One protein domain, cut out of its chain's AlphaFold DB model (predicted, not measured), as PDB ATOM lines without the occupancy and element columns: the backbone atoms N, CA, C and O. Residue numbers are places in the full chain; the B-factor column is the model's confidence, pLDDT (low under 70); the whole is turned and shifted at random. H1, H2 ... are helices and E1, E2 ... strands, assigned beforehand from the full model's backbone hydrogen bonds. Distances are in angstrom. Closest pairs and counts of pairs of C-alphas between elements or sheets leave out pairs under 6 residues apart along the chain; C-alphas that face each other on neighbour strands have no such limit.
ATOM      1  N   SER A  34     -38.339 -17.026  -9.400       55.19
ATOM      2  CA  SER A  34     -37.494 -17.718 -10.384       55.19
ATOM      3  C   SER A  34     -38.262 -18.353 -11.552       55.19
ATOM      4  O   SER A  34     -37.708 -18.518 -12.638       55.19
ATOM      5  N   SER A  35     -39.530 -18.737 -11.355       51.88
ATOM      6  CA  SER A  35     -40.382 -19.276 -12.426       51.88
ATOM      7  C   SER A  35     -40.953 -18.186 -13.343       51.88
ATOM      8  O   SER A  35     -41.379 -18.485 -14.458       51.88
ATOM      9  N   CYS A  36     -40.946 -16.924 -12.908       54.59
ATOM     10  CA  CYS A  36     -41.460 -15.786 -13.661       54.59
ATOM     11  C   CYS A  36     -40.327 -15.157 -14.482       54.59
ATOM     12  O   CYS A  36     -39.597 -14.293 -14.004       54.59
ATOM     13  N   LYS A  37     -40.183 -15.584 -15.740       59.84
ATOM     14  CA  LYS A  37     -39.184 -15.019 -16.668       59.84
ATOM     15  C   LYS A  37     -39.625 -13.706 -17.323       59.84
ATOM     16  O   LYS A  37     -38.821 -13.053 -17.978       59.84
ATOM     17  N   GLU A  38     -40.890 -13.325 -17.157       64.94
ATOM     18  CA  GLU A  38     -41.516 -12.216 -17.876       64.94
ATOM     19  C   GLU A  38     -42.102 -11.180 -16.915       64.94
ATOM     20  O   GLU A  38     -42.737 -11.531 -15.917       64.94
ATOM     21  N   ARG A  39     -41.942  -9.895 -17.260       68.19
ATOM     22  CA  ARG A  39     -42.446  -8.746 -16.490       68.19
ATOM     23  C   ARG A  39     -43.938  -8.840 -16.188       68.19
ATOM     24  O   ARG A  39     -44.353  -8.619 -15.052       68.19
ATOM     25  N   ASP A  40     -44.728  -9.164 -17.210       70.25
ATOM     26  CA  ASP A  40     -46.192  -9.184 -17.133       70.25
ATOM     27  C   ASP A  40     -46.694 -10.258 -16.163       70.25
ATOM     28  O   ASP A  40     -47.627 -10.034 -15.394       70.25
ATOM     29  N   THR A  41     -46.029 -11.413 -16.162       70.25
ATOM     30  CA  THR A  41     -46.327 -12.535 -15.269       70.25
ATOM     31  C   THR A  41     -45.819 -12.251 -13.858       70.25
ATOM     32  O   THR A  41     -46.530 -12.485 -12.886       70.25
ATOM     33  N   CYS A  42     -44.629 -11.662 -13.734       73.12
ATOM     34  CA  CYS A  42     -44.028 -11.321 -12.450       73.12
ATOM     35  C   CYS A  42     -44.873 -10.336 -11.627       73.12
ATOM     36  O   CYS A  42     -45.094 -10.561 -10.440       73.12
ATOM     37  N   GLY A  43     -45.380  -9.268 -12.255       68.12
ATOM     38  CA  GLY A  43     -46.206  -8.264 -11.573       68.12
ATOM     39  C   GLY A  43     -47.574  -8.785 -11.119       68.12
ATOM     40  O   GLY A  43     -48.177  -8.208 -10.215       68.12
ATOM     41  N   LYS A  44     -48.053  -9.882 -11.723       70.19
ATOM     42  CA  LYS A  44     -49.322 -10.543 -11.380       70.19
ATOM     43  C   LYS A  44     -49.162 -11.602 -10.289       70.19
ATOM     44  O   LYS A  44     -50.147 -11.963  -9.649       70.19
ATOM     45  N   THR A  45     -47.945 -12.092 -10.055       72.62
ATOM     46  CA  THR A  45     -47.672 -13.106  -9.034       72.62
ATOM     47  C   THR A  45     -47.646 -12.479  -7.639       72.62
ATOM     48  O   THR A  45     -46.861 -11.575  -7.345       72.62
ATOM     49  N   HIS A  46     -48.506 -12.979  -6.748       69.81
ATOM     50  CA  HIS A  46     -48.562 -12.529  -5.360       69.81
ATOM     51  C   HIS A  46     -47.223 -12.791  -4.652       69.81
ATOM     52  O   HIS A  46     -46.694 -13.895  -4.713       69.81
ATOM     53  N   GLY A  47     -46.662 -11.773  -3.995       70.56
ATOM     54  CA  GLY A  47     -45.351 -11.871  -3.342       70.56
ATOM     55  C   GLY A  47     -44.135 -11.658  -4.255       70.56
ATOM     56  O   GLY A  47     -43.023 -11.628  -3.741       70.56
ATOM     57  N   CYS A  48     -44.313 -11.425  -5.561       74.19
ATOM     58  CA  CYS A  48     -43.225 -11.061  -6.475       74.19
ATOM     59  C   CYS A  48     -43.330  -9.601  -6.941       74.19
ATOM     60  O   CYS A  48     -44.419  -9.024  -6.999       74.19
ATOM     61  N   HIS A  49     -42.194  -8.987  -7.264       80.44
ATOM     62  CA  HIS A  49     -42.128  -7.723  -7.993       80.44
ATOM     63  C   HIS A  49     -41.107  -7.815  -9.126       80.44
ATOM     64  O   HIS A  49     -40.121  -8.549  -9.050       80.44
ATOM     65  N   TRP A  50     -41.366  -7.084 -10.204       79.31
ATOM     66  CA  TRP A  50     -40.402  -6.968 -11.283       79.31
ATOM     67  C   TRP A  50     -39.391  -5.890 -10.925       79.31
ATOM     68  O   TRP A  50     -39.766  -4.724 -10.791       79.31
ATOM     69  N   GLU A  51     -38.128  -6.271 -10.789       77.88
ATOM     70  CA  GLU A  51     -37.035  -5.320 -10.664       77.88
ATOM     71  C   GLU A  51     -36.408  -5.141 -12.054       77.88
ATOM     72  O   GLU A  51     -35.766  -6.068 -12.562       77.88
ATOM     73  N   PRO A  52     -36.640  -4.000 -12.732       74.56
ATOM     74  CA  PRO A  52     -36.051  -3.773 -14.041       74.56
ATOM     75  C   PRO A  52     -34.531  -3.683 -13.915       74.56
ATOM     76  O   PRO A  52     -33.992  -3.360 -12.859       74.56
ATOM     77  N   LYS A  53     -33.822  -3.983 -15.000       77.75
ATOM     78  CA  LYS A  53     -32.369  -3.941 -15.002       77.75
ATOM     79  C   LYS A  53     -31.923  -2.485 -14.975       77.75
ATOM     80  O   LYS A  53     -32.242  -1.700 -15.874       77.75
ATOM     81  N   TYR A  54     -31.146  -2.153 -13.960       71.88
ATOM     82  CA  TYR A  54     -30.467  -0.876 -13.862       71.88
ATOM     83  C   TYR A  54     -28.982  -1.054 -14.143       71.88
ATOM     84  O   TYR A  54     -28.404  -2.101 -13.859       71.88
ATOM     85  N   GLU A  55     -28.372  -0.030 -14.726       77.25
ATOM     86  CA  GLU A  55     -26.934   0.016 -14.952       77.25
ATOM     87  C   GLU A  55     -26.402   1.397 -14.573       77.25
ATOM     88  O   GLU A  55     -27.011   2.431 -14.869       77.25
ATOM     89  N   CYS A  56     -25.221   1.408 -13.956       77.38
ATOM     90  CA  CYS A  56     -24.473   2.634 -13.742       77.38
ATOM     91  C   CYS A  56     -23.844   3.091 -15.062       77.38
ATOM     92  O   CYS A  56     -22.852   2.519 -15.533       77.38
ATOM     93  N   LYS A  57     -24.419   4.132 -15.669       78.19
ATOM     94  CA  LYS A  57     -23.903   4.730 -16.902       78.19
ATOM     95  C   LYS A  57     -23.222   6.055 -16.644       78.19
ATOM     96  O   LYS A  57     -23.447   6.737 -15.646       78.19
ATOM     97  N   LYS A  58     -22.341   6.398 -17.574       78.94
ATOM     98  CA  LYS A  58     -21.675   7.688 -17.599       78.94
ATOM     99  C   LYS A  58     -22.675   8.749 -18.049       78.94
ATOM    100  O   LYS A  58     -23.363   8.545 -19.043       78.94
ATOM    101  N   LYS A  59     -22.721   9.876 -17.340       76.31
ATOM    102  CA  LYS A  59     -23.440  11.069 -17.795       76.31
ATOM    103  C   LYS A  59     -22.844  11.532 -19.123       76.31
ATOM    104  O   LYS A  59     -21.621  11.519 -19.272       76.31
ATOM    105  N   ASP A  60     -23.690  11.981 -20.041       71.31
ATOM    106  CA  ASP A  60     -23.276  12.462 -21.364       71.31
ATOM    107  C   ASP A  60     -22.251  13.611 -21.292       71.31
ATOM    108  O   ASP A  60     -21.357  13.695 -22.126       71.31
ATOM    109  N   ASP A  61     -22.308  14.432 -20.238       69.88
ATOM    110  CA  ASP A  61     -21.404  15.571 -19.997       69.88
ATOM    111  C   ASP A  61     -20.042  15.185 -19.369       69.88
ATOM    112  O   ASP A  61     -19.195  16.024 -19.075       69.88
ATOM    113  N   CYS A  69     -18.087   4.128 -15.218       70.06
ATOM    114  CA  CYS A  69     -19.156   3.917 -14.245       70.06
ATOM    115  C   CYS A  69     -19.540   2.430 -14.135       70.06
ATOM    116  O   CYS A  69     -19.975   1.966 -13.086       70.06
ATOM    117  N   SER A  70     -19.281   1.669 -15.198       63.66
ATOM    118  CA  SER A  70     -19.599   0.247 -15.342       63.66
ATOM    119  C   SER A  70     -18.515  -0.692 -14.782       63.66
ATOM    120  O   SER A  70     -18.461  -1.856 -15.169       63.66
ATOM    121  N   LYS A  71     -17.625  -0.209 -13.898       64.44
ATOM    122  CA  LYS A  71     -16.467  -0.972 -13.398       64.44
ATOM    123  C   LYS A  71     -16.416  -1.049 -11.870       64.44
ATOM    124  O   LYS A  71     -16.480  -0.032 -11.172       64.44
ATOM    125  N   GLY A  72     -16.205  -2.264 -11.360       61.91
ATOM    126  CA  GLY A  72     -16.142  -2.562  -9.925       61.91
ATOM    127  C   GLY A  72     -17.500  -2.419  -9.234       61.91
ATOM    128  O   GLY A  72     -18.523  -2.285  -9.894       61.91
ATOM    129  N   GLY A  73     -17.518  -2.380  -7.897       60.09
ATOM    130  CA  GLY A  73     -18.756  -2.343  -7.099       60.09
ATOM    131  C   GLY A  73     -19.640  -1.095  -7.249       60.09
ATOM    132  O   GLY A  73     -20.506  -0.895  -6.411       60.09
ATOM    133  N   ARG A  74     -19.395  -0.241  -8.253       63.56
ATOM    134  CA  ARG A  74     -20.248   0.890  -8.663       63.56
ATOM    135  C   ARG A  74     -21.267   0.491  -9.734       63.56
ATOM    136  O   ARG A  74     -22.284   1.159  -9.860       63.56
ATOM    137  N   ALA A  75     -20.983  -0.562 -10.504       65.50
ATOM    138  CA  ALA A  75     -21.856  -1.035 -11.576       65.50
ATOM    139  C   ALA A  75     -23.153  -1.660 -11.044       65.50
ATOM    140  O   ALA A  75     -24.173  -1.593 -11.721       65.50
ATOM    141  N   ASP A  76     -23.094  -2.215  -9.830       66.50
ATOM    142  CA  ASP A  76     -24.149  -3.025  -9.214       66.50
ATOM    143  C   ASP A  76     -24.860  -2.326  -8.036       66.50
ATOM    144  O   ASP A  76     -25.710  -2.928  -7.386       66.50
ATOM    145  N   ASP A  77     -24.509  -1.072  -7.730       73.81
ATOM    146  CA  ASP A  77     -24.992  -0.357  -6.545       73.81
ATOM    147  C   ASP A  77     -25.342   1.103  -6.876       73.81
ATOM    148  O   ASP A  77     -24.478   1.899  -7.263       73.81
ATOM    149  N   GLU A  78     -26.623   1.447  -6.711       78.06
ATOM    150  CA  GLU A  78     -27.167   2.777  -7.004       78.06
ATOM    151  C   GLU A  78     -26.467   3.881  -6.203       78.06
ATOM    152  O   GLU A  78     -26.111   4.921  -6.762       78.06
ATOM    153  N   ASP A  79     -26.230   3.663  -4.908       76.75
ATOM    154  CA  ASP A  79     -25.639   4.663  -4.017       76.75
ATOM    155  C   ASP A  79     -24.188   4.957  -4.421       76.75
ATOM    156  O   ASP A  79     -23.786   6.114  -4.575       76.75
ATOM    157  N   LYS A  80     -23.405   3.914  -4.702       77.44
ATOM    158  CA  LYS A  80     -22.024   4.057  -5.186       77.44
ATOM    159  C   LYS A  80     -21.956   4.659  -6.581       77.44
ATOM    160  O   LYS A  80     -20.997   5.380  -6.873       77.44
ATOM    161  N   CYS A  81     -22.944   4.380  -7.428       78.88
ATOM    162  CA  CYS A  81     -23.055   5.001  -8.737       78.88
ATOM    163  C   CYS A  81     -23.340   6.504  -8.618       78.88
ATOM    164  O   CYS A  81     -22.587   7.320  -9.150       78.88
ATOM    165  N   ASN A  82     -24.374   6.877  -7.862       77.00
ATOM    166  CA  ASN A  82     -24.820   8.263  -7.708       77.00
ATOM    167  C   ASN A  82     -23.841   9.127  -6.899       77.00
ATOM    168  O   ASN A  82     -23.761  10.335  -7.121       77.00
ATOM    169  N   LYS A  83     -23.027   8.527  -6.020       78.12
ATOM    170  CA  LYS A  83     -21.901   9.207  -5.353       78.12
ATOM    171  C   LYS A  83     -20.828   9.691  -6.322       78.12
ATOM    172  O   LYS A  83     -20.043  10.573  -5.973       78.12
ATOM    173  N   HIS A  84     -20.753   9.121  -7.524       75.12
ATOM    174  CA  HIS A  84     -19.772   9.537  -8.508       75.12
ATOM    175  C   HIS A  84     -20.330  10.696  -9.354       75.12
ATOM    176  O   HIS A  84     -21.347  10.533 -10.024       75.12
ATOM    177  N   PRO A  85     -19.649  11.855  -9.425       74.56
ATOM    178  CA  PRO A  85     -20.221  13.072 -10.020       74.56
ATOM    179  C   PRO A  85     -20.628  12.929 -11.497       74.56
ATOM    180  O   PRO A  85     -21.494  13.651 -11.992       74.56
ATOM    181  N   TRP A  86     -20.045  11.947 -12.181       77.44
ATOM    182  CA  TRP A  86     -20.132  11.734 -13.624       77.44
ATOM    183  C   TRP A  86     -20.881  10.463 -14.014       77.44
ATOM    184  O   TRP A  86     -20.872  10.089 -15.184       77.44
ATOM    185  N   CYS A  87     -21.491   9.793 -13.041       78.69
ATOM    186  CA  CYS A  87     -22.280   8.595 -13.254       78.69
ATOM    187  C   CYS A  87     -23.732   8.860 -12.858       78.69
ATOM    188  O   CYS A  87     -24.013   9.723 -12.026       78.69
ATOM    189  N   HIS A  88     -24.651   8.145 -13.485       80.38
ATOM    190  CA  HIS A  88     -26.045   8.090 -13.083       80.38
ATOM    191  C   HIS A  88     -26.497   6.633 -13.074       80.38
ATOM    192  O   HIS A  88     -26.056   5.821 -13.894       80.38
ATOM    193  N   TRP A  89     -27.367   6.301 -12.133       79.56
ATOM    194  CA  TRP A  89     -28.059   5.025 -12.135       79.56
ATOM    195  C   TRP A  89     -29.269   5.138 -13.057       79.56
ATOM    196  O   TRP A  89     -30.151   5.962 -12.815       79.56
ATOM    197  N   ILE A  90     -29.296   4.374 -14.147       75.88
ATOM    198  CA  ILE A  90     -30.418   4.415 -15.088       75.88
ATOM    199  C   ILE A  90     -31.040   3.046 -15.269       75.88
ATOM    200  O   ILE A  90     -30.355   2.027 -15.345       75.88
ATOM    201  N   CYS A  91     -32.360   3.047 -15.419       76.19
ATOM    202  CA  CYS A  91     -33.080   1.903 -15.942       76.19
ATOM    203  C   CYS A  91     -32.741   1.778 -17.432       76.19
ATOM    204  O   CYS A  91     -33.208   2.572 -18.247       76.19
ATOM    205  N   VAL A  92     -31.908   0.804 -17.789       69.62
ATOM    206  CA  VAL A  92     -31.489   0.588 -19.184       69.62
ATOM    207  C   VAL A  92     -32.599  -0.022 -20.021       69.62
ATOM    208  O   VAL A  92     -32.684   0.252 -21.216       69.62
ATOM    209  N   ASP A  93     -33.433  -0.858 -19.411       66.00
ATOM    210  CA  ASP A  93     -34.493  -1.561 -20.114       66.00
ATOM    211  C   ASP A  93     -35.559  -1.989 -19.098       66.00
ATOM    212  O   ASP A  93     -35.297  -2.793 -18.213       66.00
ATOM    213  N   GLN A  94     -36.771  -1.441 -19.200       65.44
ATOM    214  CA  GLN A  94     -37.868  -1.816 -18.300       65.44
ATOM    215  C   GLN A  94     -38.430  -3.215 -18.597       65.44
ATOM    216  O   GLN A  94     -39.198  -3.753 -17.797       65.44
ATOM    217  N   SER A  95     -38.089  -3.787 -19.753       63.84
ATOM    218  CA  SER A  95     -38.528  -5.111 -20.199       63.84
ATOM    219  C   SER A  95     -37.499  -6.195 -19.886       63.84
ATOM    220  O   SER A  95     -37.852  -7.371 -19.875       63.84
ATOM    221  N   LYS A  96     -36.245  -5.823 -19.599       65.94
ATOM    222  CA  LYS A  96     -35.205  -6.731 -19.098       65.94
ATOM    223  C   LYS A  96     -35.001  -6.470 -17.618       65.94
ATOM    224  O   LYS A  96     -34.810  -5.339 -17.205       65.94
ATOM    225  N   GLY A  97     -35.052  -7.508 -16.813       69.75
ATOM    226  CA  GLY A  97     -35.043  -7.391 -15.367       69.75
ATOM    227  C   GLY A  97     -35.190  -8.764 -14.754       69.75
ATOM    228  O   GLY A  97     -35.186  -9.773 -15.464       69.75
ATOM    229  N   GLU A  98     -35.317  -8.793 -13.442       75.56
ATOM    230  CA  GLU A  98     -35.468 -10.029 -12.698       75.56
ATOM    231  C   GLU A  98     -36.728  -9.960 -11.851       75.56
ATOM    232  O   GLU A  98     -37.036  -8.949 -11.214       75.56
ATOM    233  N   CYS A  99     -37.474 -11.060 -11.847       74.50
ATOM    234  CA  CYS A  99     -38.587 -11.197 -10.935       74.50
ATOM    235  C   CYS A  99     -38.054 -11.571  -9.554       74.50
ATOM    236  O   CYS A  99     -37.551 -12.679  -9.355       74.50
ATOM    237  N   LYS A 100     -38.152 -10.644  -8.602       78.25
ATOM    238  CA  LYS A 100     -37.669 -10.826  -7.231       78.25
ATOM    239  C   LYS A 100     -38.832 -10.999  -6.262       78.25
ATOM    240  O   LYS A 100     -39.956 -10.571  -6.523       78.25
ATOM    241  N   GLU A 101     -38.561 -11.649  -5.138       74.25
ATOM    242  CA  GLU A 101     -39.512 -11.733  -4.029       74.25
ATOM    243  C   GLU A 101     -39.653 -10.349  -3.380       74.25
ATOM    244  O   GLU A 101     -38.656  -9.676  -3.101       74.25
ATOM    245  N   LYS A 102     -40.890  -9.917  -3.122       68.31
ATOM    246  CA  LYS A 102     -41.160  -8.707  -2.343       68.31
ATOM    247  C   LYS A 102     -40.618  -8.930  -0.931       68.31
ATOM    248  O   LYS A 102     -41.108  -9.800  -0.218       68.31
TER     249      LYS A 102
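Overview. This is residues 34 to 61 and 69 to 102 of the 104 residues of an uncharacterized protein of Fusarium oxysporum Fo47 (UniProt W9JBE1). A long, slender ribbon of two antiparallel strands, E1 and E2, makes the length of this rod, with a short helix at each end: H1 by the beginning of E1 and the last part of E2, H2 by the last part of E1 and the beginning of E2. Part of the way along, E2 swings out from E1 and comes back, bending by 91 degrees at residue 95. The printed part has 62 residues, with two named helices and two named strands in the order H1, E1, H2, E2; the class is mixed, helices and strands. The whole is loose, with a radius of gyration of the C-alphas of 13.7 A, and spans 40 by 19 by 14 A.

Arrangement. Begin with H1, residues 39 to 44, and go on through a tight link of 3 residues to E1, residues 48 to 58; their closest C-alphas are those of Gly 43 and His 49, 5.5 A apart. Beyond the cut, look for H2, residues 78 to 82, whose closest C-alpha to E1 is that of Cys 81, 5.7 A from that of Cys 56. A tight link of 4 residues leads from H2 to E2, residues 87 to 101; the C-alphas of Asn 82 and His 88 are their closest, 5.5 A apart. E1 and E2 are antiparallel neighbours at 159 degrees. Near one end look at N 57 and O 88, 2.9 A apart, and near the other at N 49 and O 100, 2.8 A, both within hydrogen-bond range. Between these, C-alphas 54 and 91 face each other at 4.3 A, and C-alphas 53 and 97 at 4.4 A, with the bend of E2 between residues 91 and 97. E2 comes back to H1, where the C-alphas of Cys 42 and Cys 99 are the closest, 5.6 A apart. H1 and H2 are apart. In H2 the O i to N i+4 pair is within hydrogen-bond range; in H1, 1 of 2 is.

Along the chain. Find C-alpha 39 at (-42.446, -8.746, -16.490), where H1 begins; it runs 8.8 A to C-alpha 44. E1 starts at C-alpha 48, (-43.225, -11.061, -6.475), and runs 30.7 A to C-alpha 58. H2 measures 6.0 A from C-alpha 78 to C-alpha 82. E2 runs 28.2 A from C-alpha 87 to C-alpha 101 at (-39.512, -11.733, -4.029).

Size, cuts and confidence. The two C-alphas farthest apart are those of His 46 and Asp 61, 41.7 A. Residues 62 to 68 are not printed, and C-alphas 61 and 69 are 13.2 A apart across this cut, which falls in the link from E1 to H2. The mean pLDDT of the printed part is 71.4; 23 residues are under 70, among them 34 to 39, 70 to 76 and 92 to 97.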